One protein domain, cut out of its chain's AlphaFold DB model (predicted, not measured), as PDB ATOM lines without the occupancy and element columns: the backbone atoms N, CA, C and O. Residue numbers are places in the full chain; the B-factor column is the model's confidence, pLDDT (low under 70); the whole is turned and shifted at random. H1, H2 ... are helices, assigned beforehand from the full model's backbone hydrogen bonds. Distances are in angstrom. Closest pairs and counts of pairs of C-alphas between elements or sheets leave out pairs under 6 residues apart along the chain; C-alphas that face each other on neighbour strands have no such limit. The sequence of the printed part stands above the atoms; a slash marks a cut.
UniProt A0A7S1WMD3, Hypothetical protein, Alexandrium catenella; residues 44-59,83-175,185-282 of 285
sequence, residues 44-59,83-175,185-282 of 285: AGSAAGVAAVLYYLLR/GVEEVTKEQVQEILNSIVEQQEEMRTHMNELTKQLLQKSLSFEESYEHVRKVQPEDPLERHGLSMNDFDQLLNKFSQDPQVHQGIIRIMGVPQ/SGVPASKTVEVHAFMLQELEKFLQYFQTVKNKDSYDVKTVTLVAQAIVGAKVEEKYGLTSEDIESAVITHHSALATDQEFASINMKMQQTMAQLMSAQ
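What this domain is: This is residues 44 to 59, 83 to 175 and 185 to 282 of the 285 residues of the protein "Hypothetical protein" of Alexandrium catenella (UniProt A0A7S1WMD3). One long helix, H2, runs the length of the longest axis and joins two groups of helices: the short H4, H5 and H6 gather by its first part, and a larger body of crossed helices, H3, H7, H8 and H11, is joined to its last part by H3 and H8. H1 lies between the two groups, close to the middle of the whole, and H9 and H10 sit near the first residues of H7. The printed part has 207 residues with eleven named helices, H1 to H11 in order, and no named strand: the class is all helix. It is compact, with a radius of gyration of the C-alphas of 18.0 A, and spans 49 by 43 by 29 A.

How they stand to each other: H1, residues 47 to 57, touches H9, residues 244 to 253, at a steep tilt of 61 degrees; the closest C-alphas, of Ala 48 and Glu 248, are 5.6 A apart. H2, residues 89 to 119, and H3, residues 124 to 134, form a helical hairpin at a shallow tilt of 32 degrees, with the C-alphas of His 109 and Val 134 closest at 6.9 A. H2 touches H4, residues 139 to 142, at Ile 95 and Pro 139, whose C-alphas are 6.1 A apart. H5, residues 147 to 156, is close to H2 but not clearly touching, with the C-alphas of Val 92 and Leu 153 closest at 7.1 A. H6, residues 161 to 170, touches H2 the same way at a shallow tilt of 18 degrees; the closest C-alphas are those of Leu 96 and Gly 166, 5.6 A. H8, residues 221 to 240, touches H2 at a steep tilt of 52 degrees, with the C-alphas of Thr 114 and Ala 234 closest at 5.0 A. H7, residues 189 to 212, touches H11, residues 262 to 280, the same way at a shallow tilt of 22 degrees; the C-alphas of Val 193 and Phe 264 are closest at 5.5 A. H10, residues 255 to 258, only just touches H7, with 3 pairs of C-alphas within 8 A. Every O i to N i+4 pair is within hydrogen-bond range in H2, H3, H5, H6, H8, H9 and H11, against 6 of 7 in H1 and 19 of 20 in H7; H4 and H10 are too short for such a pair.

Where its parts are: H1 begins at C-alpha 47 (283.993, 245.557, 108.134). H2 measures 45.3 A, H7 35.5 A, H8 28.1 A and H11 26.9 A, which ends at C-alpha 280 (269.374, 248.884, 125.578).

The domain as a whole: The two C-alphas farthest apart, of Glu 85 and Lys 239, are 51.1 A apart. Residues 60 to 82 and 176 to 184 are not printed, with C-alpha gaps of 20.6 A and 17.0 A. Of the links printed whole, H7 to H8 is short and the others are tight. Mean pLDDT of the printed part is 77.4; it is under 70 in 35 residues, among them 44 to 59 and 167 to 175.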
ATOM      1  N   ALA A  44     291.121 250.580 112.281       39.38
ATOM      2  CA  ALA A  44     290.764 249.525 111.331       39.38
ATOM      3  C   ALA A  44     289.260 249.237 111.430       39.38
ATOM      4  O   ALA A  44     288.824 248.096 111.547       39.38
ATOM      5  N   GLY A  45     288.457 250.301 111.338       38.53
ATOM      6  CA  GLY A  45     287.037 250.246 111.007       38.53
ATOM      7  C   GLY A  45     286.831 249.810 109.553       38.53
ATOM      8  O   GLY A  45     286.188 250.505 108.774       38.53
ATOM      9  N   SER A  46     287.428 248.684 109.164       35.94
ATOM     10  CA  SER A  46     287.042 247.901 107.995       35.94
ATOM     11  C   SER A  46     286.124 246.770 108.479       35.94
ATOM     12  O   SER A  46     286.267 246.276 109.592       35.94
ATOM     13  N   ALA A  47     285.124 246.381 107.687       44.78
ATOM     14  CA  ALA A  47     283.993 245.557 108.134       44.78
ATOM     15  C   ALA A  47     284.336 244.151 108.660       44.78
ATOM     16  O   ALA A  47     283.517 243.583 109.371       44.78
ATOM     17  N   ALA A  48     285.536 243.615 108.413       39.66
ATOM     18  CA  ALA A  48     285.994 242.402 109.107       39.66
ATOM     19  C   ALA A  48     286.109 242.630 110.627       39.66
ATOM     20  O   ALA A  48     285.776 241.759 111.429       39.66
ATOM     21  N   GLY A  49     286.480 243.854 111.018       36.19
ATOM     22  CA  GLY A  49     286.360 244.344 112.378       36.19
ATOM     23  C   GLY A  49     284.915 244.283 112.842       36.19
ATOM     24  O   GLY A  49     284.682 243.709 113.880       36.19
ATOM     25  N   VAL A  50     283.926 244.748 112.072       39.06
ATOM     26  CA  VAL A  50     282.515 244.808 112.505       39.06
ATOM     27  C   VAL A  50     281.943 243.442 112.908       39.06
ATOM     28  O   VAL A  50     281.198 243.407 113.869       39.06
ATOM     29  N   ALA A  51     282.303 242.310 112.299       37.59
ATOM     30  CA  ALA A  51     281.805 241.003 112.761       37.59
ATOM     31  C   ALA A  51     282.430 240.563 114.106       37.59
ATOM     32  O   ALA A  51     281.712 240.185 115.037       37.59
ATOM     33  N   ALA A  52     283.755 240.688 114.253       37.91
ATOM     34  CA  ALA A  52     284.463 240.387 115.504       37.91
ATOM     35  C   ALA A  52     284.160 241.413 116.614       37.91
ATOM     36  O   ALA A  52     284.026 241.062 117.780       37.91
ATOM     37  N   VAL A  53     283.994 242.677 116.235       37.56
ATOM     38  CA  VAL A  53     283.612 243.832 117.052       37.56
ATOM     39  C   VAL A  53     282.125 243.778 117.374       37.56
ATOM     40  O   VAL A  53     281.766 244.236 118.435       37.56
ATOM     41  N   LEU A  54     281.247 243.172 116.573       38.34
ATOM     42  CA  LEU A  54     279.875 242.905 117.007       38.34
ATOM     43  C   LEU A  54     279.894 241.815 118.076       38.34
ATOM     44  O   LEU A  54     279.406 242.079 119.163       38.34
ATOM     45  N   TYR A  55     280.574 240.682 117.874       41.69
ATOM     46  CA  TYR A  55     280.716 239.670 118.933       41.69
ATOM     47  C   TYR A  55     281.375 240.216 120.225       41.69
ATOM     48  O   TYR A  55     280.949 239.857 121.322       41.69
ATOM     49  N   TYR A  56     282.360 241.125 120.127       41.53
ATOM     50  CA  TYR A  56     283.079 241.687 121.288       41.53
ATOM     51  C   TYR A  56     282.500 242.996 121.873       41.53
ATOM     52  O   TYR A  56     282.552 243.165 123.091       41.53
ATOM     53  N   LEU A  57     281.899 243.898 121.086       39.84
ATOM     54  CA  LEU A  57     281.135 245.058 121.597       39.84
ATOM     55  C   LEU A  57     279.828 244.609 122.245       39.84
ATOM     56  O   LEU A  57     279.381 245.255 123.188       39.84
ATOM     57  N   LEU A  58     279.263 243.461 121.834       45.88
ATOM     58  CA  LEU A  58     278.176 242.796 122.565       45.88
ATOM     59  C   LEU A  58     278.545 242.456 124.022       45.88
ATOM     60  O   LEU A  58     277.661 242.125 124.816       45.88
ATOM     61  N   ARG A  59     279.833 242.528 124.385       41.25
ATOM     62  CA  ARG A  59     280.347 242.245 125.727       41.25
ATOM     63  C   ARG A  59     280.676 243.485 126.562       41.25
ATOM     64  O   ARG A  59     280.744 243.351 127.781       41.25
ATOM     65  N   GLY A  83     293.376 233.649 139.435       57.66
ATOM     66  CA  GLY A  83     294.046 234.922 139.198       57.66
ATOM     67  C   GLY A  83     294.827 234.872 137.883       57.66
ATOM     68  O   GLY A  83     295.354 233.825 137.515       57.66
ATOM     69  N   VAL A  84     294.959 236.016 137.209       60.62
ATOM     70  CA  VAL A  84     295.804 236.226 136.009       60.62
ATOM     71  C   VAL A  84     297.238 235.681 136.188       60.62
ATOM     72  O   VAL A  84     297.922 235.329 135.225       60.62
ATOM     73  N   GLU A  85     297.709 235.577 137.431       61.03
ATOM     74  CA  GLU A  85     299.018 235.016 137.766       61.03
ATOM     75  C   GLU A  85     299.109 233.491 137.614       61.03
ATOM     76  O   GLU A  85     300.179 232.993 137.264       61.03
ATOM     77  N   GLU A  86     298.008 232.759 137.808       69.94
ATOM     78  CA  GLU A  86     297.967 231.290 137.768       69.94
ATOM     79  C   GLU A  86     297.754 230.726 136.357       69.94
ATOM     80  O   GLU A  86     297.915 229.523 136.139       69.94
ATOM     81  N   VAL A  87     297.381 231.578 135.399       74.62
ATOM     82  CA  VAL A  87     297.124 231.152 134.023       74.62
ATOM     83  C   VAL A  87     298.443 230.980 133.273       74.62
ATOM     84  O   VAL A  87     299.259 231.907 133.175       74.62
ATOM     85  N   THR A  88     298.657 229.776 132.744       84.12
ATOM     86  CA  THR A  88     299.868 229.438 131.989       84.12
ATOM     87  C   THR A  88     299.754 229.876 130.534       84.12
ATOM     88  O   THR A  88     298.667 230.123 130.010       84.12
ATOM     89  N   LYS A  89     300.895 229.939 129.846       82.62
ATOM     90  CA  LYS A  89     300.952 230.226 128.409       82.62
ATOM     91  C   LYS A  89     300.076 229.259 127.607       82.62
ATOM     92  O   LYS A  89     299.363 229.679 126.705       82.62
ATOM     93  N   GLU A  90     300.135 227.975 127.938       85.44
ATOM     94  CA  GLU A  90     299.399 226.911 127.250       85.44
ATOM     95  C   GLU A  90     297.891 227.122 127.392       85.44
ATOM     96  O   GLU A  90     297.161 226.950 126.424       85.44
ATOM     97  N   GLN A  91     297.435 227.590 128.557       82.88
ATOM     98  CA  GLN A  91     296.033 227.945 128.776       82.88
ATOM     99  C   GLN A  91     295.618 229.172 127.961       82.88
ATOM    100  O   GLN A  91     294.524 229.193 127.414       82.88
ATOM    101  N   VAL A  92     296.484 230.181 127.821       83.19
ATOM    102  CA  VAL A  92     296.199 231.335 126.946       83.19
ATOM    103  C   VAL A  92     296.079 230.900 125.487       83.19
ATOM    104  O   VAL A  92     295.194 231.368 124.778       83.19
ATOM    105  N   GLN A  93     296.929 229.977 125.035       82.75
ATOM    106  CA  GLN A  93     296.828 229.412 123.688       82.75
ATOM    107  C   GLN A  93     295.569 228.566 123.499       82.75
ATOM    108  O   GLN A  93     294.927 228.676 122.460       82.75
ATOM    109  N   GLU A  94     295.206 227.747 124.488       85.00
ATOM    110  CA  GLU A  94     293.963 226.973 124.494       85.00
ATOM    111  C   GLU A  94     292.751 227.902 124.370       85.00
ATOM    112  O   GLU A  94     291.939 227.715 123.473       85.00
ATOM    113  N   ILE A  95     292.699 228.970 125.171       82.06
ATOM    114  CA  ILE A  95     291.650 229.993 125.102       82.06
ATOM    115  C   ILE A  95     291.590 230.633 123.710       82.06
ATOM    116  O   ILE A  95     290.512 230.732 123.130       82.06
ATOM    117  N   LEU A  96     292.732 231.056 123.153       79.25
ATOM    118  CA  LEU A  96     292.792 231.653 121.814       79.25
ATOM    119  C   LEU A  96     292.284 230.690 120.735       79.25
ATOM    120  O   LEU A  96     291.535 231.106 119.854       79.25
ATOM    121  N   ASN A  97     292.658 229.413 120.811       80.50
ATOM    122  CA  ASN A  97     292.186 228.395 119.876       80.50
ATOM    123  C   ASN A  97     290.687 228.132 120.045       80.50
ATOM    124  O   ASN A  97     289.980 228.106 119.046       80.50
ATOM    125  N   SER A  98     290.183 228.028 121.277       77.06
ATOM    126  CA  SER A  98     288.748 227.872 121.537       77.06
ATOM    127  C   SER A  98     287.934 229.062 121.033       77.06
ATOM    128  O   SER A  98     286.841 228.863 120.519       77.06
ATOM    129  N   ILE A  99     288.460 230.292 121.112       75.25
ATOM    130  CA  ILE A  99     287.810 231.463 120.502       75.25
ATOM    131  C   ILE A  99     287.708 231.282 118.982       75.25
ATOM    132  O   ILE A  99     286.646 231.521 118.415       75.25
ATOM    133  N   VAL A 100     288.786 230.854 118.317       70.94
ATOM    134  CA  VAL A 100     288.778 230.622 116.862       70.94
ATOM    135  C   VAL A 100     287.808 229.498 116.483       70.94
ATOM    136  O   VAL A 100     286.993 229.681 115.585       70.94
ATOM    137  N   GLU A 101     287.842 228.368 117.191       78.25
ATOM    138  CA  GLU A 101     286.935 227.234 116.959       78.25
ATOM    139  C   GLU A 101     285.466 227.651 117.104       78.25
ATOM    140  O   GLU A 101     284.642 227.329 116.252       78.25
ATOM    141  N   GLN A 102     285.141 228.441 118.129       73.75
ATOM    142  CA  GLN A 102     283.783 228.947 118.319       73.75
ATOM    143  C   GLN A 102     283.352 229.952 117.257       73.75
ATOM    144  O   GLN A 102     282.181 229.972 116.881       73.75
ATOM    145  N   GLN A 103     284.271 230.780 116.757       66.19
ATOM    146  CA  GLN A 103     283.981 231.665 115.628       66.19
ATOM    147  C   GLN A 103     283.642 230.855 114.369       66.19
ATOM    148  O   GLN A 103     282.689 231.195 113.668       66.19
ATOM    149  N   GLU A 104     284.368 229.765 114.096       73.25
ATOM    150  CA  GLU A 104     284.092 228.872 112.963       73.25
ATOM    151  C   GLU A 104     282.774 228.096 113.129       73.25
ATOM    152  O   GLU A 104     281.983 227.993 112.182       73.25
ATOM    153  N   GLU A 105     282.504 227.586 114.332       75.44
ATOM    154  CA  GLU A 105     281.263 226.883 114.669       75.44
ATOM    155  C   GLU A 105     280.049 227.812 114.537       75.44
ATOM    156  O   GLU A 105     279.109 227.514 113.793       75.44
ATOM    157  N   MET A 106     280.100 228.991 115.165       77.44
ATOM    158  CA  MET A 106     279.044 230.000 115.064       77.44
ATOM    159  C   MET A 106     278.830 230.433 113.615       77.44
ATOM    160  O   MET A 106     277.693 230.480 113.152       77.44
ATOM    161  N   ARG A 107     279.901 230.681 112.852       74.19
ATOM    162  CA  ARG A 107     279.794 231.009 111.424       74.19
ATOM    163  C   ARG A 107     279.066 229.917 110.644       74.19
ATOM    164  O   ARG A 107     278.198 230.218 109.827       74.19
ATOM    165  N   THR A 108     279.380 228.652 110.910       78.56
ATOM    166  CA  THR A 108     278.708 227.516 110.267       78.56
ATOM    167  C   THR A 108     277.217 227.496 110.599       78.56
ATOM    168  O   THR A 108     276.388 227.383 109.693       78.56
ATOM    169  N   HIS A 109     276.863 227.668 111.874       80.38
ATOM    170  CA  HIS A 109     275.470 227.723 112.313       80.38
ATOM    171  C   HIS A 109     274.705 228.909 111.727       80.38
ATOM    172  O   HIS A 109     273.571 228.747 111.283       80.38
ATOM    173  N   MET A 110     275.331 230.082 111.660       79.12
ATOM    174  CA  MET A 110     274.724 231.283 111.092       79.12
ATOM    175  C   MET A 110     274.509 231.162 109.583       79.12
ATOM    176  O   MET A 110     273.459 231.567 109.082       79.12
ATOM    177  N   ASN A 111     275.443 230.543 108.862       78.00
ATOM    178  CA  ASN A 111     275.284 230.254 107.437       78.00
ATOM    179  C   ASN A 111     274.154 229.243 107.191       78.00
ATOM    180  O   ASN A 111     273.392 229.380 106.235       78.00
ATOM    181  N   GLU A 112     274.008 228.242 108.056       85.75
ATOM    182  CA  GLU A 112     272.908 227.280 107.973       85.75
ATOM    183  C   GLU A 112     271.551 227.923 108.298       85.75
ATOM    184  O   GLU A 112     270.588 227.745 107.551       85.75
ATOM    185  N   LEU A 113     271.477 228.746 109.347       85.62
ATOM    186  CA  LEU A 113     270.277 229.519 109.673       85.62
ATOM    187  C   LEU A 113     269.891 230.467 108.528       85.62
ATOM    188  O   LEU A 113     268.720 230.551 108.166       85.62
ATOM    189  N   THR A 114     270.871 231.128 107.911       80.94
ATOM    190  CA  THR A 114     270.663 232.003 106.749       80.94
ATOM    191  C   THR A 114     270.072 231.228 105.571       80.94
ATOM    192  O   THR A 114     269.067 231.645 104.997       80.94
ATOM    193  N   LYS A 115     270.603 230.037 105.259       86.38
ATOM    194  CA  LYS A 115     270.021 229.153 104.235       86.38
ATOM    195  C   LYS A 115     268.589 228.744 104.563       86.38
ATOM    196  O   LYS A 115     267.752 228.697 103.663       86.38
ATOM    197  N   GLN A 116     268.293 228.451 105.827       88.12
ATOM    198  CA  GLN A 116     266.932 228.112 106.244       88.12
ATOM    199  C   GLN A 116     265.983 229.298 106.075       88.12
ATOM    200  O   GLN A 116     264.902 229.101 105.526       88.12
ATOM    201  N   LEU A 117     266.407 230.506 106.457       87.50
ATOM    202  CA  LEU A 117     265.658 231.753 106.266       87.50
ATOM    203  C   LEU A 117     265.401 232.075 104.785       87.50
ATOM    204  O   LEU A 117     264.344 232.601 104.448       87.50
ATOM    205  N   LEU A 118     266.338 231.729 103.897       86.62
ATOM    206  CA  LEU A 118     266.183 231.873 102.444       86.62
ATOM    207  C   LEU A 118     265.215 230.847 101.842       86.62
ATOM    208  O   LEU A 118     264.501 231.140 100.887       86.62
ATOM    209  N   GLN A 119     265.197 229.621 102.371       88.06
ATOM    210  CA  GLN A 119     264.325 228.551 101.874       88.06
ATOM    211  C   GLN A 119     262.906 228.626 102.447       88.06
ATOM    212  O   GLN A 119     261.952 228.186 101.801       88.06
ATOM    213  N   LYS A 120     262.767 229.111 103.682       86.25
ATOM    214  CA  LYS A 120     261.512 229.178 104.432       86.25
ATOM    215  C   LYS A 120     261.491 230.454 105.263       86.25
ATOM    216  O   LYS A 120     262.451 230.763 105.956       86.25
ATOM    217  N   SER A 121     260.356 231.146 105.282       79.12
ATOM    218  CA  SER A 121     260.158 232.281 106.183       79.12
ATOM    219  C   SER A 121     260.023 231.779 107.627       79.12
ATOM    220  O   SER A 121     258.928 231.384 108.032       79.12
ATOM    221  N   LEU A 122     261.123 231.760 108.381       88.25
ATOM    222  CA  LEU A 122     261.086 231.508 109.824       88.25
ATOM    223  C   LEU A 122     260.588 232.761 110.548       88.25
ATOM    224  O   LEU A 122     260.925 233.889 110.178       88.25
ATOM    225  N   SER A 123     259.797 232.560 111.595       90.81
ATOM    226  CA  SER A 123     259.451 233.625 112.534       90.81
ATOM    227  C   SER A 123     260.666 234.059 113.362       90.81
ATOM    228  O   SER A 123     261.701 233.380 113.409       90.81
ATOM    229  N   PHE A 124     260.534 235.203 114.037       90.69
ATOM    230  CA  PHE A 124     261.535 235.665 114.993       90.69
ATOM    231  C   PHE A 124     261.752 234.628 116.102       90.69
ATOM    232  O   PHE A 124     262.894 234.284 116.393       90.69
ATOM    233  N   GLU A 125     260.677 234.077 116.664       91.56
ATOM    234  CA  GLU A 125     260.723 233.110 117.759       91.56
ATOM    235  C   GLU A 125     261.401 231.795 117.344       91.56
ATOM    236  O   GLU A 125     262.216 231.252 118.091       91.56
ATOM    237  N   GLU A 126     261.118 231.296 116.137       91.69
ATOM    238  CA  GLU A 126     261.785 230.105 115.596       91.69
ATOM    239  C   GLU A 126     263.278 230.349 115.362       91.69
ATOM    240  O   GLU A 126     264.105 229.501 115.701       91.69
ATOM    241  N   SER A 127     263.623 231.521 114.823       90.62
ATOM    242  CA  SER A 127     265.016 231.919 114.596       90.62
ATOM    243  C   SER A 127     265.764 232.070 115.922       90.62
ATOM    244  O   SER A 127     266.887 231.590 116.061       90.62
ATOM    245  N   TYR A 128     265.119 232.664 116.926       91.56
ATOM    246  CA  TYR A 128     265.650 232.822 118.275       91.56
ATOM    247  C   TYR A 128     265.934 231.481 118.941       91.56
ATOM    248  O   TYR A 128     267.041 231.253 119.427       91.56
ATOM    249  N   GLU A 129     264.978 230.554 118.915       91.69
ATOM    250  CA  GLU A 129     265.179 229.220 119.480       91.69
ATOM    251  C   GLU A 129     266.236 228.411 118.717       91.69
ATOM    252  O   GLU A 129     266.876 227.541 119.308       91.69
ATOM    253  N   HIS A 130     266.453 228.690 117.428       88.94
ATOM    254  CA  HIS A 130     267.554 228.095 116.676       88.94
ATOM    255  C   HIS A 130     268.906 228.599 117.187       88.94
ATOM    256  O   HIS A 130     269.734 227.793 117.604       88.94
ATOM    257  N   VAL A 131     269.097 229.924 117.226       86.38
ATOM    258  CA  VAL A 131     270.340 230.559 117.697       86.38
ATOM    259  C   VAL A 131     270.648 230.155 119.137       86.38
ATOM    260  O   VAL A 131     271.765 229.746 119.440       86.38
ATOM    261  N   ARG A 132     269.650 230.185 120.022       87.44
ATOM    262  CA  ARG A 132     269.808 229.839 121.440       87.44
ATOM    263  C   ARG A 132     270.346 228.422 121.661       87.44
ATOM    264  O   ARG A 132     271.054 228.185 122.632       87.44
ATOM    265  N   LYS A 133     269.995 227.467 120.792       87.75
ATOM    266  CA  LYS A 133     270.432 226.063 120.904       87.75
ATOM    267  C   LYS A 133     271.859 225.833 120.428       87.75
ATOM    268  O   LYS A 133     272.468 224.854 120.846       87.75
ATOM    269  N   VAL A 134     272.344 226.687 119.533       80.31
ATOM    270  CA  VAL A 134     273.653 226.545 118.881       80.31
ATOM    271  C   VAL A 134     274.676 227.560 119.389       80.31
ATOM    272  O   VAL A 134     275.816 227.547 118.944       80.31
ATOM    273  N   GLN A 135     274.286 228.449 120.305       73.31
ATOM    274  CA  GLN A 135     275.183 229.431 120.899       73.31
ATOM    275  C   GLN A 135     276.206 228.732 121.813       73.31
ATOM    276  O   GLN A 135     275.802 228.145 122.822       73.31
ATOM    277  N   PRO A 136     277.512 228.774 121.486       72.12
ATOM    278  CA  PRO A 136     278.538 228.159 122.311       72.12
ATOM    279  C   PRO A 136     278.734 228.949 123.611       72.12
ATOM    280  O   PRO A 136     278.486 230.154 123.683       72.12
ATOM    281  N   GLU A 137     279.191 228.248 124.647       72.06
ATOM    282  CA  GLU A 137     279.566 228.843 125.934       72.06
ATOM    283  C   GLU A 137     280.857 229.662 125.783       72.06
ATOM    284  O   GLU A 137     281.833 229.153 125.240       72.06
ATOM    285  N   ASP A 138     280.899 230.904 126.275       71.06
ATOM    286  CA  ASP A 138     282.056 231.795 126.103       71.06
ATOM    287  C   ASP A 138     283.345 231.179 126.705       71.06
ATOM    288  O   ASP A 138     283.333 230.730 127.858       71.06
ATOM    289  N   PRO A 139     284.486 231.150 125.980       74.56
ATOM    290  CA  PRO A 139     285.699 230.493 126.456       74.56
ATOM    291  C   PRO A 139     286.265 231.206 127.681       74.56
ATOM    292  O   PRO A 139     286.750 230.562 128.607       74.56
ATOM    293  N   LEU A 140     286.183 232.536 127.729       74.19
ATOM    294  CA  LEU A 140     286.677 233.304 128.865       74.19
ATOM    295  C   LEU A 140     285.816 233.031 130.100       74.19
ATOM    296  O   LEU A 140     286.374 232.737 131.155       74.19
ATOM    297  N   GLU A 141     284.486 233.008 129.966       78.38
ATOM    298  CA  GLU A 141     283.573 232.647 131.062       78.38
ATOM    299  C   GLU A 141     283.814 231.214 131.557       78.38
ATOM    300  O   GLU A 141     283.928 230.985 132.767       78.38
ATOM    301  N   ARG A 142     283.998 230.257 130.638       77.94
ATOM    302  CA  ARG A 142     284.340 228.863 130.961       77.94
ATOM    303  C   ARG A 142     285.643 228.751 131.755       77.94
ATOM    304  O   ARG A 142     285.757 227.905 132.645       77.94
ATOM    305  N   HIS A 143     286.613 229.616 131.464       74.75
ATOM    306  CA  HIS A 143     287.879 229.712 132.192       74.75
ATOM    307  C   HIS A 143     287.827 230.659 133.409       74.75
ATOM    308  O   HIS A 143     288.822 230.774 134.129       74.75
ATOM    309  N   GLY A 144     286.676 231.276 133.697       78.06
ATOM    310  CA  GLY A 144     286.476 232.195 134.821       78.06
ATOM    311  C   GLY A 144     287.223 233.523 134.679       78.06
ATOM    312  O   GLY A 144     287.562 234.133 135.693       78.06
ATOM    313  N   LEU A 145     287.508 233.938 133.444       74.12
ATOM    314  CA  LEU A 145     288.271 235.131 133.097       74.12
ATOM    315  C   LEU A 145     287.344 236.258 132.640       74.12
ATOM    316  O   LEU A 145     286.477 236.063 131.789       74.12
ATOM    317  N   SER A 146     287.576 237.459 133.165       75.06
ATOM    318  CA  SER A 146     286.999 238.677 132.590       75.06
ATOM    319  C   SER A 146     287.731 239.079 131.307       75.06
ATOM    320  O   SER A 146     288.816 238.573 130.997       75.06
ATOM    321  N   MET A 147     287.170 240.035 130.560       67.75
ATOM    322  CA  MET A 147     287.880 240.571 129.392       67.75
ATOM    323  C   MET A 147     289.165 241.296 129.806       67.75
ATOM    324  O   MET A 147     290.191 241.203 129.136       67.75
ATOM    325  N   ASN A 148     289.123 241.984 130.945       72.19
ATOM    326  CA  ASN A 148     290.281 242.673 131.492       72.19
ATOM    327  C   ASN A 148     291.381 241.697 131.949       72.19
ATOM    328  O   ASN A 148     292.568 241.995 131.813       72.19
ATOM    329  N   ASP A 149     291.008 240.522 132.463       77.69
ATOM    330  CA  ASP A 149     291.969 239.457 132.775       77.69
ATOM    331  C   ASP A 149     292.612 238.925 131.494       77.69
ATOM    332  O   ASP A 149     293.830 238.760 131.424       77.69
ATOM    333  N   PHE A 150     291.806 238.712 130.453       80.19
ATOM    334  CA  PHE A 150     292.298 238.273 129.155       80.19
ATOM    335  C   PHE A 150     293.242 239.300 128.508       80.19
ATOM    336  O   PHE A 150     294.325 238.922 128.069       80.19
ATOM    337  N   ASP A 151     292.915 240.596 128.534       72.62
ATOM    338  CA  ASP A 151     293.794 241.669 128.038       72.62
ATOM    339  C   ASP A 151     295.149 241.667 128.763       72.62
ATOM    340  O   ASP A 151     296.208 241.723 128.134       72.62
ATOM    341  N   GLN A 152     295.147 241.516 130.089       79.69
ATOM    342  CA  GLN A 152     296.380 241.396 130.871       79.69
ATOM    343  C   GLN A 152     297.191 240.145 130.500       79.69
ATOM    344  O   GLN A 152     298.419 240.216 130.413       79.69
ATOM    345  N   LEU A 153     296.530 239.014 130.234       79.81
ATOM    346  CA  LEU A 153     297.190 237.788 129.782       79.81
ATOM    347  C   LEU A 153     297.823 237.955 128.396       79.81
ATOM    348  O   LEU A 153     298.981 237.576 128.206       79.81
ATOM    349  N   LEU A 154     297.118 238.573 127.446       80.38
ATOM    350  CA  LEU A 154     297.664 238.853 126.116       80.38
ATOM    351  C   LEU A 154     298.864 239.802 126.188       80.38
ATOM    352  O   LEU A 154     299.867 239.566 125.516       80.38
ATOM    353  N   ASN A 155     298.814 240.818 127.053       78.00
ATOM    354  CA  ASN A 155     299.953 241.699 127.321       78.00
ATOM    355  C   ASN A 155     301.161 240.918 127.864       78.00
ATOM    356  O   ASN A 155     302.275 241.048 127.345       78.00
ATOM    357  N   LYS A 156     300.930 240.076 128.879       82.75
ATOM    358  CA  LYS A 156     301.954 239.252 129.543       82.75
ATOM    359  C   LYS A 156     302.666 238.308 128.570       82.75
ATOM    360  O   LYS A 156     303.876 238.131 128.683       82.75
ATOM    361  N   PHE A 157     301.942 237.734 127.610       83.38
ATOM    362  CA  PHE A 157     302.482 236.785 126.629       83.38
ATOM    363  C   PHE A 157     302.637 237.369 125.214       83.38
ATOM    364  O   PHE A 157     302.795 236.621 124.253       83.38
ATOM    365  N   SER A 158     302.647 238.697 125.068       75.81
ATOM    366  CA  SER A 158     302.669 239.396 123.769       75.81
ATOM    367  C   SER A 158     303.895 239.102 122.895       75.81
ATOM    368  O   SER A 158     303.825 239.228 121.674       75.81
ATOM    369  N   GLN A 159     305.014 238.696 123.503       77.88
ATOM    370  CA  GLN A 159     306.234 238.296 122.792       77.88
ATOM    371  C   GLN A 159     306.192 236.849 122.285       77.88
ATOM    372  O   GLN A 159     307.093 236.432 121.557       77.88
ATOM    373  N   ASP A 160     305.184 236.063 122.674       83.06
ATOM    374  CA  ASP A 160     305.072 234.679 122.243       83.06
ATOM    375  C   ASP A 160     304.512 234.591 120.811       83.06
ATOM    376  O   ASP A 160     303.394 235.054 120.555       83.06
ATOM    377  N   PRO A 161     305.233 233.957 119.865       83.38
ATOM    378  CA  PRO A 161     304.789 233.892 118.477       83.38
ATOM    379  C   PRO A 161     303.450 233.169 118.283       83.38
ATOM    380  O   PRO A 161     302.717 233.500 117.356       83.38
ATOM    381  N   GLN A 162     303.119 232.186 119.127       82.25
ATOM    382  CA  GLN A 162     301.873 231.424 118.999       82.25
ATOM    383  C   GLN A 162     300.686 232.212 119.556       82.25
ATOM    384  O   GLN A 162     299.622 232.211 118.942       82.25
ATOM    385  N   VAL A 163     300.883 232.953 120.651       80.50
ATOM    386  CA  VAL A 163     299.888 233.923 121.144       80.50
ATOM    387  C   VAL A 163     299.635 234.994 120.084       80.50
ATOM    388  O   VAL A 163     298.487 235.254 119.736       80.50
ATOM    389  N   HIS A 164     300.694 235.541 119.481       76.25
ATOM    390  CA  HIS A 164     300.565 236.518 118.402       76.25
ATOM    391  C   HIS A 164     299.808 235.958 117.183       76.25
ATOM    392  O   HIS A 164     298.926 236.620 116.641       76.25
ATOM    393  N   GLN A 165     300.098 234.718 116.775       77.00
ATOM    394  CA  GLN A 165     299.369 234.050 115.691       77.00
ATOM    395  C   GLN A 165     297.892 233.820 116.023       77.00
ATOM    396  O   GLN A 165     297.048 234.037 115.155       77.00
ATOM    397  N   GLY A 166     297.568 233.413 117.254       70.81
ATOM    398  CA  GLY A 166     296.182 233.267 117.706       70.81
ATOM    399  C   GLY A 166     295.415 234.585 117.609       70.81
ATOM    400  O   GLY A 166     294.320 234.624 117.059       70.81
ATOM    401  N   ILE A 167     296.039 235.690 118.024       69.31
ATOM    402  CA  ILE A 167     295.456 237.034 117.908       69.31
ATOM    403  C   ILE A 167     295.230 237.412 116.439       69.31
ATOM    404  O   ILE A 167     294.150 237.881 116.092       69.31
ATOM    405  N   ILE A 168     296.199 237.160 115.549       65.38
ATOM    406  CA  ILE A 168     296.043 237.414 114.105       65.38
ATOM    407  C   ILE A 168     294.862 236.635 113.514       65.38
ATOM    408  O   ILE A 168     294.115 237.192 112.709       65.38
ATOM    409  N   ARG A 169     294.677 235.372 113.914       68.00
ATOM    410  CA  ARG A 169     293.550 234.547 113.454       68.00
ATOM    411  C   ARG A 169     292.211 235.083 113.943       68.00
ATOM    412  O   ARG A 169     291.296 235.208 113.142       68.00
ATOM    413  N   ILE A 170     292.129 235.474 115.214       65.81
ATOM    414  CA  ILE A 170     290.933 236.113 115.787       65.81
ATOM    415  C   ILE A 170     290.603 237.425 115.066       65.81
ATOM    416  O   ILE A 170     289.434 237.746 114.881       65.81
ATOM    417  N   MET A 171     291.616 238.176 114.621       59.97
ATOM    418  CA  MET A 171     291.423 239.403 113.838       59.97
ATOM    419  C   MET A 171     290.907 239.147 112.410       59.97
ATOM    420  O   MET A 171     290.726 240.105 111.659       59.97
ATOM    421  N   GLY A 172     290.704 237.887 111.999       57.38
ATOM    422  CA  GLY A 172     290.191 237.544 110.672       57.38
ATOM    423  C   GLY A 172     291.117 237.967 109.528       57.38
ATOM    424  O   GLY A 172     290.692 238.017 108.375       57.38
ATOM    425  N   VAL A 173     292.384 238.292 109.821       49.09
ATOM    426  CA  VAL A 173     293.362 238.656 108.793       49.09
ATOM    427  C   VAL A 173     293.663 237.392 107.985       49.09
ATOM    428  O   VAL A 173     294.146 236.415 108.567       49.09
ATOM    429  N   PRO A 174     293.417 237.373 106.661       45.25
ATOM    430  CA  PRO A 174     293.640 236.179 105.861       45.25
ATOM    431  C   PRO A 174     295.112 235.760 105.933       45.25
ATOM    432  O   PRO A 174     295.990 236.424 105.380       45.25
ATOM    433  N   GLN A 175     295.408 234.634 106.590       39.75
ATOM    434  CA  GLN A 175     296.700 233.974 106.430       39.75
ATOM    435  C   GLN A 175     296.678 233.261 105.081       39.75
ATOM    436  O   GLN A 175     296.171 232.149 104.993       39.75
ATOM    437  N   SER A 185     285.971 239.890  95.149       52.09
ATOM    438  CA  SER A 185     286.856 240.771  94.358       52.09
ATOM    439  C   SER A 185     286.109 241.571  93.279       52.09
ATOM    440  O   SER A 185     286.626 242.569  92.775       52.09
ATOM    441  N   GLY A 186     284.908 241.116  92.903       65.62
ATOM    442  CA  GLY A 186     284.093 241.675  91.828       65.62
ATOM    443  C   GLY A 186     283.003 242.642  92.289       65.62
ATOM    444  O   GLY A 186     282.388 243.282  91.437       65.62
ATOM    445  N   VAL A 187     282.748 242.765  93.597       80.56
ATOM    446  CA  VAL A 187     281.762 243.708  94.154       80.56
ATOM    447  C   VAL A 187     282.398 245.096  94.255       80.56
ATOM    448  O   VAL A 187     283.270 245.288  95.095       80.56
ATOM    449  N   PRO A 188     281.980 246.095  93.454       88.00
ATOM    450  CA  PRO A 188     282.584 247.423  93.504       88.00
ATOM    451  C   PRO A 188     282.340 248.112  94.849       88.00
ATOM    452  O   PRO A 188     281.272 247.952  95.437       88.00
ATOM    453  N   ALA A 189     283.256 248.990  95.266       86.69
ATOM    454  CA  ALA A 189     283.120 249.776  96.499       86.69
ATOM    455  C   ALA A 189     281.752 250.477  96.634       86.69
ATOM    456  O   ALA A 189     281.136 250.424  97.692       86.69
ATOM    457  N   SER A 190     281.230 251.065  95.552       91.12
ATOM    458  CA  SER A 190     279.903 251.701  95.548       91.12
ATOM    459  C   SER A 190     278.765 250.719  95.835       91.12
ATOM    460  O   SER A 190     277.807 251.062  96.524       91.12
ATOM    461  N   LYS A 191     278.878 249.476  95.351       91.12
ATOM    462  CA  LYS A 191     277.905 248.422  95.643       91.12
ATOM    463  C   LYS A 191     277.992 247.985  97.100       91.12
ATOM    464  O   LYS A 191     276.961 247.735  97.712       91.12
ATOM    465  N   THR A 192     279.193 247.956  97.673       86.12
ATOM    466  CA  THR A 192     279.396 247.688  99.101       86.12
ATOM    467  C   THR A 192     278.674 248.712  99.978       86.12
ATOM    468  O   THR A 192     278.000 248.314 100.930       86.12
ATOM    469  N   VAL A 193     278.741 250.005  99.633       89.88
ATOM    470  CA  VAL A 193     277.990 251.068 100.331       89.88
ATOM    471  C   VAL A 193     276.480 250.842 100.216       89.88
ATOM    472  O   VAL A 193     275.782 250.870 101.226       89.88
ATOM    473  N   GLU A 194     275.978 250.531  99.016       93.44
ATOM    474  CA  GLU A 194     274.553 250.244  98.789       93.44
ATOM    475  C   GLU A 194     274.055 249.059  99.635       93.44
ATOM    476  O   GLU A 194     272.977 249.114 100.229       93.44
ATOM    477  N   VAL A 195     274.852 247.989  99.720       88.00
ATOM    478  CA  VAL A 195     274.533 246.815 100.539       88.00
ATOM    479  C   VAL A 195     274.483 247.185 102.022       88.00
ATOM    480  O   VAL A 195     273.527 246.807 102.695       88.00
ATOM    481  N   HIS A 196     275.435 247.979 102.527       86.81
ATOM    482  CA  HIS A 196     275.420 248.435 103.925       86.81
ATOM    483  C   HIS A 196     274.227 249.358 104.217       86.81
ATOM    484  O   HIS A 196     273.619 249.265 105.282       86.81
ATOM    485  N   ALA A 197     273.834 250.213 103.269       91.00
ATOM    486  CA  ALA A 197     272.631 251.032 103.406       91.00
ATOM    487  C   ALA A 197     271.369 250.161 103.533       91.00
ATOM    488  O   ALA A 197     270.501 250.427 104.367       91.00
ATOM    489  N   PHE A 198     271.277 249.090 102.739       92.06
ATOM    490  CA  PHE A 198     270.179 248.132 102.841       92.06
ATOM    491  C   PHE A 198     270.212 247.333 104.153       92.06
ATOM    492  O   PHE A 198     269.163 247.134 104.761       92.06
ATOM    493  N   MET A 199     271.395 246.925 104.622       88.88
ATOM    494  CA  MET A 199     271.559 246.285 105.934       88.88
ATOM    495  C   MET A 199     271.023 247.165 107.060       88.88
ATOM    496  O   MET A 199     270.235 246.692 107.876       88.88
ATOM    497  N   LEU A 200     271.395 248.450 107.069       86.81
ATOM    498  CA  LEU A 200     270.886 249.417 108.040       86.81
ATOM    499  C   LEU A 200     269.357 249.498 107.991       86.81
ATOM    500  O   LEU A 200     268.713 249.424 109.033       86.81
ATOM    501  N   GLN A 201     268.774 249.591 106.795       94.19
ATOM    502  CA  GLN A 201     267.323 249.652 106.629       94.19
ATOM    503  C   GLN A 201     266.617 248.411 107.205       94.19
ATOM    504  O   GLN A 201     265.588 248.537 107.871       94.19
ATOM    505  N   GLU A 202     267.119 247.205 106.932       92.12
ATOM    506  CA  GLU A 202     266.510 245.980 107.463       92.12
ATOM    507  C   GLU A 202     266.727 245.838 108.974       92.12
ATOM    508  O   GLU A 202     265.826 245.376 109.674       92.12
ATOM    509  N   LEU A 203     267.864 246.303 109.497       88.81
ATOM    510  CA  LEU A 203     268.123 246.343 110.932       88.81
ATOM    511  C   LEU A 203     267.183 247.321 111.658       88.81
ATOM    512  O   LEU A 203     266.632 246.985 112.704       88.81
ATOM    513  N   GLU A 204     266.940 248.507 111.098       93.06
ATOM    514  CA  GLU A 204     265.975 249.474 111.640       93.06
ATOM    515  C   GLU A 204     264.551 248.898 111.659       93.06
ATOM    516  O   GLU A 204     263.832 249.053 112.649       93.06
ATOM    517  N   LYS A 205     264.146 248.176 110.603       94.62
ATOM    518  CA  LYS A 205     262.858 247.458 110.572       94.62
ATOM    519  C   LYS A 205     262.787 246.379 111.646       94.62
ATOM    520  O   LYS A 205     261.750 246.239 112.293       94.62
ATOM    521  N   PHE A 206     263.869 245.624 111.835       92.75
ATOM    522  CA  PHE A 206     263.941 244.617 112.888       92.75
ATOM    523  C   PHE A 206     263.788 245.256 114.271       92.75
ATOM    524  O   PHE A 206     262.969 244.790 115.058       92.75
ATOM    525  N   LEU A 207     264.501 246.353 114.549       91.06
ATOM    526  CA  LEU A 207     264.382 247.083 115.812       91.06
ATOM    527  C   LEU A 207     262.944 247.567 116.049       91.06
ATOM    528  O   LEU A 207     262.400 247.357 117.132       91.06
ATOM    529  N   GLN A 208     262.308 248.169 115.039       92.62
ATOM    530  CA  GLN A 208     260.909 248.604 115.124       92.62
ATOM    531  C   GLN A 208     259.968 247.437 115.432       92.62
ATOM    532  O   GLN A 208     259.099 247.562 116.291       92.62
ATOM    533  N   TYR A 209     260.150 246.292 114.771       91.69
ATOM    534  CA  TYR A 209     259.390 245.081 115.065       91.69
ATOM    535  C   TYR A 209     259.631 244.602 116.503       91.69
ATOM    536  O   TYR A 209     258.670 244.394 117.244       91.69
ATOM    537  N   PHE A 210     260.890 244.492 116.930       89.88
ATOM    538  CA  PHE A 210     261.255 243.985 118.251       89.88
ATOM    539  C   PHE A 210     260.713 244.866 119.385       89.88
ATOM    540  O   PHE A 210     260.258 244.358 120.407       89.88
ATOM    541  N   GLN A 211     260.641 246.184 119.180       88.69
ATOM    542  CA  GLN A 211     259.995 247.106 120.121       88.69
ATOM    543  C   GLN A 211     258.498 246.817 120.337       88.69
ATOM    544  O   GLN A 211     257.953 247.196 121.374       88.69
ATOM    545  N   THR A 212     257.831 246.144 119.394       89.88
ATOM    546  CA  THR A 212     256.414 245.750 119.506       89.88
ATOM    547  C   THR A 212     256.203 244.349 120.088       89.88
ATOM    548  O   THR A 212     255.065 243.979 120.391       89.88
ATOM    549  N   VAL A 213     257.274 243.566 120.259       88.00
ATOM    550  CA  VAL A 213     257.205 242.198 120.784       88.00
ATOM    551  C   VAL A 213     256.791 242.228 122.257       88.00
ATOM    552  O   VAL A 213     257.361 242.937 123.087       88.00
ATOM    553  N   LYS A 214     255.778 241.425 122.601       84.94
ATOM    554  CA  LYS A 214     255.352 241.232 123.994       84.94
ATOM    555  C   LYS A 214     256.402 240.412 124.743       84.94
ATOM    556  O   LYS A 214     256.925 239.450 124.193       84.94
ATOM    557  N   ASN A 215     256.655 240.746 126.009       85.62
ATOM    558  CA  ASN A 215     257.670 240.089 126.844       85.62
ATOM    559  C   ASN A 215     259.087 240.149 126.240       85.62
ATOM    560  O   ASN A 215     259.866 239.212 126.416       85.62
ATOM    561  N   LYS A 216     259.430 241.233 125.532       85.62
ATOM    562  CA  LYS A 216     260.778 241.453 124.978       85.62
ATOM    563  C   LYS A 216     261.894 241.293 126.031       85.62
ATOM    564  O   LYS A 216     262.987 240.836 125.709       85.62
ATOM    565  N   ASP A 217     261.581 241.568 127.297       85.19
ATOM    566  CA  ASP A 217     262.500 241.476 128.438       85.19
ATOM    567  C   ASP A 217     262.817 240.020 128.838       85.19
ATOM    568  O   ASP A 217     263.724 239.770 129.622       85.19
ATOM    569  N   SER A 218     262.082 239.039 128.296       87.56
ATOM    570  CA  SER A 218     262.331 237.608 128.528       87.56
ATOM    571  C   SER A 218     263.351 236.986 127.570       87.56
ATOM    572  O   SER A 218     263.802 235.864 127.807       87.56
ATOM    573  N   TYR A 219     263.709 237.687 126.492       88.31
ATOM    574  CA  TYR A 219     264.694 237.214 125.523       88.31
ATOM    575  C   TYR A 219     266.108 237.592 125.971       88.31
ATOM    576  O   TYR A 219     266.311 238.627 126.583       88.31
ATOM    577  N   ASP A 220     267.109 236.781 125.666       86.75
ATOM    578  CA  ASP A 220     268.505 237.149 125.872       86.75
ATOM    579  C   ASP A 220     268.954 238.083 124.742       86.75
ATOM    580  O   ASP A 220     268.845 237.743 123.561       86.75
ATOM    581  N   VAL A 221     269.465 239.269 125.086       83.88
ATOM    582  CA  VAL A 221     269.888 240.280 124.099       83.88
ATOM    583  C   VAL A 221     270.984 239.769 123.176       83.88
ATOM    584  O   VAL A 221     270.987 240.129 121.995       83.88
ATOM    585  N   LYS A 222     271.893 238.910 123.661       79.62
ATOM    586  CA  LYS A 222     272.963 238.361 122.818       79.62
ATOM    587  C   LYS A 222     272.346 237.483 121.731       79.62
ATOM    588  O   LYS A 222     272.627 237.681 120.549       79.62
ATOM    589  N   THR A 223     271.422 236.601 122.108       85.50
ATOM    590  CA  THR A 223     270.661 235.786 121.155       85.50
ATOM    591  C   THR A 223     269.811 236.649 120.207       85.50
ATOM    592  O   THR A 223     269.846 236.422 119.000       85.50
ATOM    593  N   VAL A 224     269.093 237.672 120.695       88.31
ATOM    594  CA  VAL A 224     268.294 238.589 119.844       88.31
ATOM    595  C   VAL A 224     269.160 239.256 118.779       88.31
ATOM    596  O   VAL A 224     268.753 239.375 117.623       88.31
ATOM    597  N   THR A 225     270.363 239.673 119.157       83.81
ATOM    598  CA  THR A 225     271.271 240.374 118.252       83.81
ATOM    599  C   THR A 225     271.799 239.451 117.154       83.81
ATOM    600  O   THR A 225     271.802 239.829 115.983       83.81
ATOM    601  N   LEU A 226     272.153 238.212 117.503       83.56
ATOM    602  CA  LEU A 226     272.526 237.182 116.530       83.56
ATOM    603  C   LEU A 226     271.367 236.879 115.562       83.56
ATOM    604  O   LEU A 226     271.576 236.786 114.354       83.56
ATOM    605  N   VAL A 227     270.128 236.802 116.057       87.62
ATOM    606  CA  VAL A 227     268.937 236.632 115.202       87.62
ATOM    607  C   VAL A 227     268.779 237.798 114.230       87.62
ATOM    608  O   VAL A 227     268.532 237.573 113.045       87.62
ATOM    609  N   ALA A 228     268.955 239.034 114.702       87.38
ATOM    610  CA  ALA A 228     268.906 240.216 113.848       87.38
ATOM    611  C   ALA A 228     269.946 240.126 112.720       87.38
ATOM    612  O   ALA A 228     269.611 240.351 111.557       87.38
ATOM    613  N   GLN A 229     271.180 239.725 113.044       83.94
ATOM    614  CA  GLN A 229     272.245 239.526 112.058       83.94
ATOM    615  C   GLN A 229     271.887 238.447 111.027       83.94
ATOM    616  O   GLN A 229     272.048 238.691 109.833       83.94
ATOM    617  N   ALA A 230     271.354 237.295 111.452       84.12
ATOM    618  CA  ALA A 230     270.903 236.237 110.539       84.12
ATOM    619  C   ALA A 230     269.791 236.715 109.597       84.12
ATOM    620  O   ALA A 230     269.855 236.482 108.392       84.12
ATOM    621  N   ILE A 231     268.777 237.401 110.131       87.31
ATOM    622  CA  ILE A 231     267.649 237.902 109.337       87.31
ATOM    623  C   ILE A 231     268.130 238.932 108.312       87.31
ATOM    624  O   ILE A 231     267.751 238.857 107.142       87.31
ATOM    625  N   VAL A 232     268.969 239.883 108.729       87.50
ATOM    626  CA  VAL A 232     269.541 240.888 107.823       87.50
ATOM    627  C   VAL A 232     270.425 240.221 106.766       87.50
ATOM    628  O   VAL A 232     270.275 240.530 105.584       87.50
ATOM    629  N   GLY A 233     271.282 239.272 107.158       84.88
ATOM    630  CA  GLY A 233     272.129 238.501 106.245       84.88
ATOM    631  C   GLY A 233     271.317 237.760 105.181       84.88
ATOM    632  O   GLY A 233     271.563 237.937 103.990       84.88
ATOM    633  N   ALA A 234     270.270 237.040 105.591       86.75
ATOM    634  CA  ALA A 234     269.368 236.347 104.671       86.75
ATOM    635  C   ALA A 234     268.701 237.303 103.676       86.75
ATOM    636  O   ALA A 234     268.641 237.022 102.484       86.75
ATOM    637  N   LYS A 235     268.249 238.474 104.128       88.75
ATOM    638  CA  LYS A 235     267.625 239.478 103.250       88.75
ATOM    639  C   LYS A 235     268.607 240.090 102.259       88.75
ATOM    640  O   LYS A 235     268.229 240.429 101.138       88.75
ATOM    641  N   VAL A 236     269.860 240.276 102.668       87.88
ATOM    642  CA  VAL A 236     270.921 240.756 101.778       87.88
ATOM    643  C   VAL A 236     271.225 239.710 100.712       87.88
ATOM    644  O   VAL A 236     271.266 240.059  99.531       87.88
ATOM    645  N   GLU A 237     271.374 238.446 101.107       87.75
ATOM    646  CA  GLU A 237     271.623 237.347 100.175       87.75
ATOM    647  C   GLU A 237     270.449 237.167  99.203       87.75
ATOM    648  O   GLU A 237     270.664 237.054  97.998       87.75
ATOM    649  N   GLU A 238     269.206 237.270  99.682       90.81
ATOM    650  CA  GLU A 238     268.002 237.238  98.842       90.81
ATOM    651  C   GLU A 238     267.994 238.366  97.797       90.81
ATOM    652  O   GLU A 238     267.704 238.139  96.621       90.81
ATOM    653  N   LYS A 239     268.325 239.597  98.209       92.50
ATOM    654  CA  LYS A 239     268.229 240.784  97.347       92.50
ATOM    655  C   LYS A 239     269.399 240.932  96.378       92.50
ATOM    656  O   LYS A 239     269.208 241.409  95.257       92.50
ATOM    657  N   TYR A 240     270.610 240.603  96.819       89.06
ATOM    658  CA  TYR A 240     271.846 240.897  96.091       89.06
ATOM    659  C   TYR A 240     272.594 239.648  95.619       89.06
ATOM    660  O   TYR A 240     273.496 239.779  94.794       89.06
ATOM    661  N   GLY A 241     272.232 238.455  96.102       88.75
ATOM    662  CA  GLY A 241     272.961 237.218  95.817       88.75
ATOM    663  C   GLY A 241     274.385 237.214  96.379       88.75
ATOM    664  O   GLY A 241     275.251 236.550  95.810       88.75
ATOM    665  N   LEU A 242     274.627 238.004  97.432       83.19
ATOM    666  CA  LEU A 242     275.913 238.149  98.110       83.19
ATOM    667  C   LEU A 242     275.821 237.528  99.499       83.19
ATOM    668  O   LEU A 242     274.910 237.875 100.253       83.19
ATOM    669  N   THR A 243     276.767 236.653  99.835       80.75
ATOM    670  CA  THR A 243     276.863 236.101 101.192       80.75
ATOM    671  C   THR A 243     277.578 237.080 102.124       80.75
ATOM    672  O   THR A 243     278.207 238.047 101.680       80.75
ATOM    673  N   SER A 244     277.527 236.825 103.434       75.81
ATOM    674  CA  SER A 244     278.286 237.599 104.424       75.81
ATOM    675  C   SER A 244     279.785 237.636 104.100       75.81
ATOM    676  O   SER A 244     280.405 238.695 104.172       75.81
ATOM    677  N   GLU A 245     280.354 236.519 103.634       77.19
ATOM    678  CA  GLU A 245     281.754 236.439 103.205       77.19
ATOM    679  C   GLU A 245     282.081 237.328 102.006       77.19
ATOM    680  O   GLU A 245     283.142 237.957 101.975       77.19
ATOM    681  N   ASP A 246     281.192 237.385 101.009       78.75
ATOM    682  CA  ASP A 246     281.394 238.233  99.833       78.75
ATOM    683  C   ASP A 246     281.478 239.708 100.250       78.75
ATOM    684  O   ASP A 246     282.299 240.467  99.732       78.75
ATOM    685  N   ILE A 247     280.653 240.105 101.220       80.94
ATOM    686  CA  ILE A 247     280.557 241.479 101.718       80.94
ATOM    687  C   ILE A 247     281.773 241.828 102.573       80.94
ATOM    688  O   ILE A 247     282.381 242.881 102.368       80.94
ATOM    689  N   GLU A 248     282.175 240.939 103.483       75.81
ATOM    690  CA  GLU A 248     283.408 241.082 104.262       75.81
ATOM    691  C   GLU A 248     284.624 241.217 103.338       75.81
ATOM    692  O   GLU A 248     285.415 242.158 103.467       75.81
ATOM    693  N   SER A 249     284.731 240.332 102.342       73.69
ATOM    694  CA  SER A 249     285.791 240.372 101.336       73.69
ATOM    695  C   SER A 249     285.780 241.681 100.545       73.69
ATOM    696  O   SER A 249     286.841 242.270 100.323       73.69
ATOM    697  N   ALA A 250     284.605 242.166 100.130       78.19
ATOM    698  CA  ALA A 250     284.475 243.420  99.392       78.19
ATOM    699  C   ALA A 250     284.937 244.619 100.229       78.19
ATOM    700  O   ALA A 250     285.607 245.519  99.715       78.19
ATOM    701  N   VAL A 251     284.644 244.630 101.532       77.00
ATOM    702  CA  VAL A 251     285.095 245.708 102.416       77.00
ATOM    703  C   VAL A 251     286.601 245.657 102.650       77.00
ATOM    704  O   VAL A 251     287.247 246.703 102.607       77.00
ATOM    705  N   ILE A 252     287.188 244.472 102.850       74.69
ATOM    706  CA  ILE A 252     288.650 244.331 102.966       74.69
ATOM    707  C   ILE A 252     289.325 244.815 101.675       74.69
ATOM    708  O   ILE A 252     290.265 245.616 101.712       74.69
ATOM    709  N   THR A 253     288.814 244.371 100.527       77.56
ATOM    710  CA  THR A 253     289.354 244.704  99.201       77.56
ATOM    711  C   THR A 253     289.298 246.206  98.932       77.56
ATOM    712  O   THR A 253     290.260 246.788  98.431       77.56
ATOM    713  N   HIS A 254     288.200 246.860  99.314       79.25
ATOM    714  CA  HIS A 254     287.968 248.279  99.058       79.25
ATOM    715  C   HIS A 254     288.214 249.189 100.267       79.25
ATOM    716  O   HIS A 254     287.814 250.355 100.229       79.25
ATOM    717  N   HIS A 255     288.906 248.706 101.307       78.00
ATOM    718  CA  HIS A 255     289.057 249.423 102.580       78.00
ATOM    719  C   HIS A 255     289.555 250.864 102.404       78.00
ATOM    720  O   HIS A 255     289.001 251.771 103.014       78.00
ATOM    721  N   SER A 256     290.538 251.108 101.527       77.25
ATOM    722  CA  SER A 256     291.077 252.454 101.287       77.25
ATOM    723  C   SER A 256     290.043 253.420 100.709       77.25
ATOM    724  O   SER A 256     290.031 254.589 101.079       77.25
ATOM    725  N   ALA A 257     289.186 252.946  99.800       81.06
ATOM    726  CA  ALA A 257     288.142 253.772  99.202       81.06
ATOM    727  C   ALA A 257     287.028 254.047 100.221       81.06
ATOM    728  O   ALA A 257     286.654 255.198 100.444       81.06
ATOM    729  N   LEU A 258     286.571 252.989 100.896       78.94
ATOM    730  CA  LEU A 258     285.503 253.043 101.892       78.94
ATOM    731  C   LEU A 258     285.881 253.876 103.125       78.94
ATOM    732  O   LEU A 258     285.033 254.570 103.673       78.94
ATOM    733  N   ALA A 259     287.154 253.879 103.534       76.31
ATOM    734  CA  ALA A 259     287.638 254.666 104.672       76.31
ATOM    735  C   ALA A 259     287.497 256.185 104.476       76.31
ATOM    736  O   ALA A 259     287.458 256.934 105.451       76.31
ATOM    737  N   THR A 260     287.436 256.649 103.227       82.44
ATOM    738  CA  THR A 260     287.240 258.069 102.891       82.44
ATOM    739  C   THR A 260     285.814 258.395 102.453       82.44
ATOM    740  O   THR A 260     285.504 259.556 102.183       82.44
ATOM    741  N   ASP A 261     284.946 257.387 102.382       85.00
ATOM    742  CA  ASP A 261     283.567 257.533 101.946       85.00
ATOM    743  C   ASP A 261     282.684 257.991 103.120       85.00
ATOM    744  O   ASP A 261     282.500 257.288 104.118       85.00
ATOM    745  N   GLN A 262     282.154 259.213 103.019       89.69
ATOM    746  CA  GLN A 262     281.337 259.812 104.079       89.69
ATOM    747  C   GLN A 262     279.991 259.107 104.261       89.69
ATOM    748  O   GLN A 262     279.462 259.078 105.374       89.69
ATOM    749  N   GLU A 263     279.427 258.556 103.187       89.44
ATOM    750  CA  GLU A 263     278.161 257.835 103.241       89.44
ATOM    751  C   GLU A 263     278.361 256.505 103.962       89.44
ATOM    752  O   GLU A 263     277.646 256.214 104.921       89.44
ATOM    753  N   PHE A 264     279.400 255.759 103.589       82.56
ATOM    754  CA  PHE A 264     279.781 254.525 104.265       82.56
ATOM    755  C   PHE A 264     280.038 254.742 105.763       82.56
ATOM    756  O   PHE A 264     279.522 253.999 106.599       82.56
ATOM    757  N   ALA A 265     280.778 255.795 106.124       79.50
ATOM    758  CA  ALA A 265     281.016 256.155 107.522       79.50
ATOM    759  C   ALA A 265     279.704 256.464 108.271       79.50
ATOM    760  O   ALA A 265     279.477 255.943 109.363       79.50
ATOM    761  N   SER A 266     278.817 257.261 107.668       81.81
ATOM    762  CA  SER A 266     277.509 257.617 108.238       81.81
ATOM    763  C   SER A 266     276.614 256.391 108.448       81.81
ATOM    764  O   SER A 266     276.001 256.246 109.508       81.81
ATOM    765  N   ILE A 267     276.571 255.478 107.474       81.56
ATOM    766  CA  ILE A 267     275.813 254.226 107.565       81.56
ATOM    767  C   ILE A 267     276.341 253.369 108.718       81.56
ATOM    768  O   ILE A 267     275.552 252.925 109.550       81.56
ATOM    769  N   ASN A 268     277.660 253.185 108.825       75.94
ATOM    770  CA  ASN A 268     278.258 252.390 109.902       75.94
ATOM    771  C   ASN A 268     277.990 252.987 111.289       75.94
ATOM    772  O   ASN A 268     277.639 252.250 112.210       75.94
ATOM    773  N   MET A 269     278.079 254.313 111.435       76.31
ATOM    774  CA  MET A 269     277.726 254.983 112.691       76.31
ATOM    775  C   MET A 269     276.263 254.741 113.072       76.31
ATOM    776  O   MET A 269     275.967 254.441 114.228       76.31
ATOM    777  N   LYS A 270     275.339 254.836 112.110       78.38
ATOM    778  CA  LYS A 270     273.920 254.555 112.359       78.38
ATOM    779  C   LYS A 270     273.677 253.089 112.694       78.38
ATOM    780  O   LYS A 270     272.932 252.817 113.624       78.38
ATOM    781  N   MET A 271     274.331 252.149 112.009       80.75
ATOM    782  CA  MET A 271     274.215 250.725 112.338       80.75
ATOM    783  C   MET A 271     274.658 250.452 113.778       80.75
ATOM    784  O   MET A 271     273.938 249.779 114.510       80.75
ATOM    785  N   GLN A 272     275.779 251.037 114.218       75.88
ATOM    786  CA  GLN A 272     276.233 250.937 115.610       75.88
ATOM    787  C   GLN A 272     275.202 251.504 116.596       75.88
ATOM    788  O   GLN A 272     274.904 250.870 117.605       75.88
ATOM    789  N   GLN A 273     274.610 252.664 116.292       77.56
ATOM    790  CA  GLN A 273     273.559 253.263 117.124       77.56
ATOM    791  C   GLN A 273     272.305 252.386 117.199       77.56
ATOM    792  O   GLN A 273     271.762 252.194 118.284       77.56
ATOM    793  N   THR A 274     271.852 251.831 116.074       80.62
ATOM    794  CA  THR A 274     270.680 250.949 116.018       80.62
ATOM    795  C   THR A 274     270.920 249.656 116.798       80.62
ATOM    796  O   THR A 274     270.031 249.206 117.519       80.62
ATOM    797  N   MET A 275     272.129 249.090 116.730       79.62
ATOM    798  CA  MET A 275     272.510 247.924 117.537       79.62
ATOM    799  C   MET A 275     272.544 248.250 119.033       79.62
ATOM    800  O   MET A 275     271.962 247.515 119.826       79.62
ATOM    801  N   ALA A 276     273.132 249.383 119.428       79.12
ATOM    802  CA  ALA A 276     273.125 249.823 120.825       79.12
ATOM    803  C   ALA A 276     271.692 250.046 121.349       79.12
ATOM    804  O   ALA A 276     271.349 249.661 122.466       79.12
ATOM    805  N   GLN A 277     270.809 250.608 120.518       81.88
ATOM    806  CA  GLN A 277     269.390 250.732 120.852       81.88
ATOM    807  C   GLN A 277     268.721 249.369 121.035       81.88
ATOM    808  O   GLN A 277     267.978 249.199 121.997       81.88
ATOM    809  N   LEU A 278     268.999 248.398 120.160       80.19
ATOM    810  CA  LEU A 278     268.476 247.037 120.286       80.19
ATOM    811  C   LEU A 278     268.900 246.389 121.611       80.19
ATOM    812  O   LEU A 278     268.079 245.751 122.266       80.19
ATOM    813  N   MET A 279     270.146 246.611 122.029       76.38
ATOM    814  CA  MET A 279     270.689 246.075 123.278       76.38
ATOM    815  C   MET A 279     270.110 246.767 124.520       76.38
ATOM    816  O   MET A 279     269.728 246.102 125.479       76.38
ATOM    817  N   SER A 280     269.961 248.093 124.481       74.69
ATOM    818  CA  SER A 280     269.374 248.884 125.578       74.69
ATOM    819  C   SER A 280     267.845 248.785 125.680       74.69
ATOM    820  O   SER A 280     267.263 249.191 126.686       74.69
ATOM    821  N   ALA A 281     267.162 248.231 124.671       62.66
ATOM    822  CA  ALA A 281     265.701 248.135 124.633       62.66
ATOM    823  C   ALA A 281     265.095 247.250 125.745       62.66
ATOM    824  O   ALA A 281     263.868 247.273 125.904       62.66
ATOM    825  N   GLN A 282     265.924 246.519 126.503       52.81
ATOM    826  CA  GLN A 282     265.547 245.773 127.713       52.81
ATOM    827  C   GLN A 282     265.531 246.601 129.000       52.81
ATOM    828  O   GLN A 282     264.869 246.225 129.958       52.81
TER     829      GLN A 282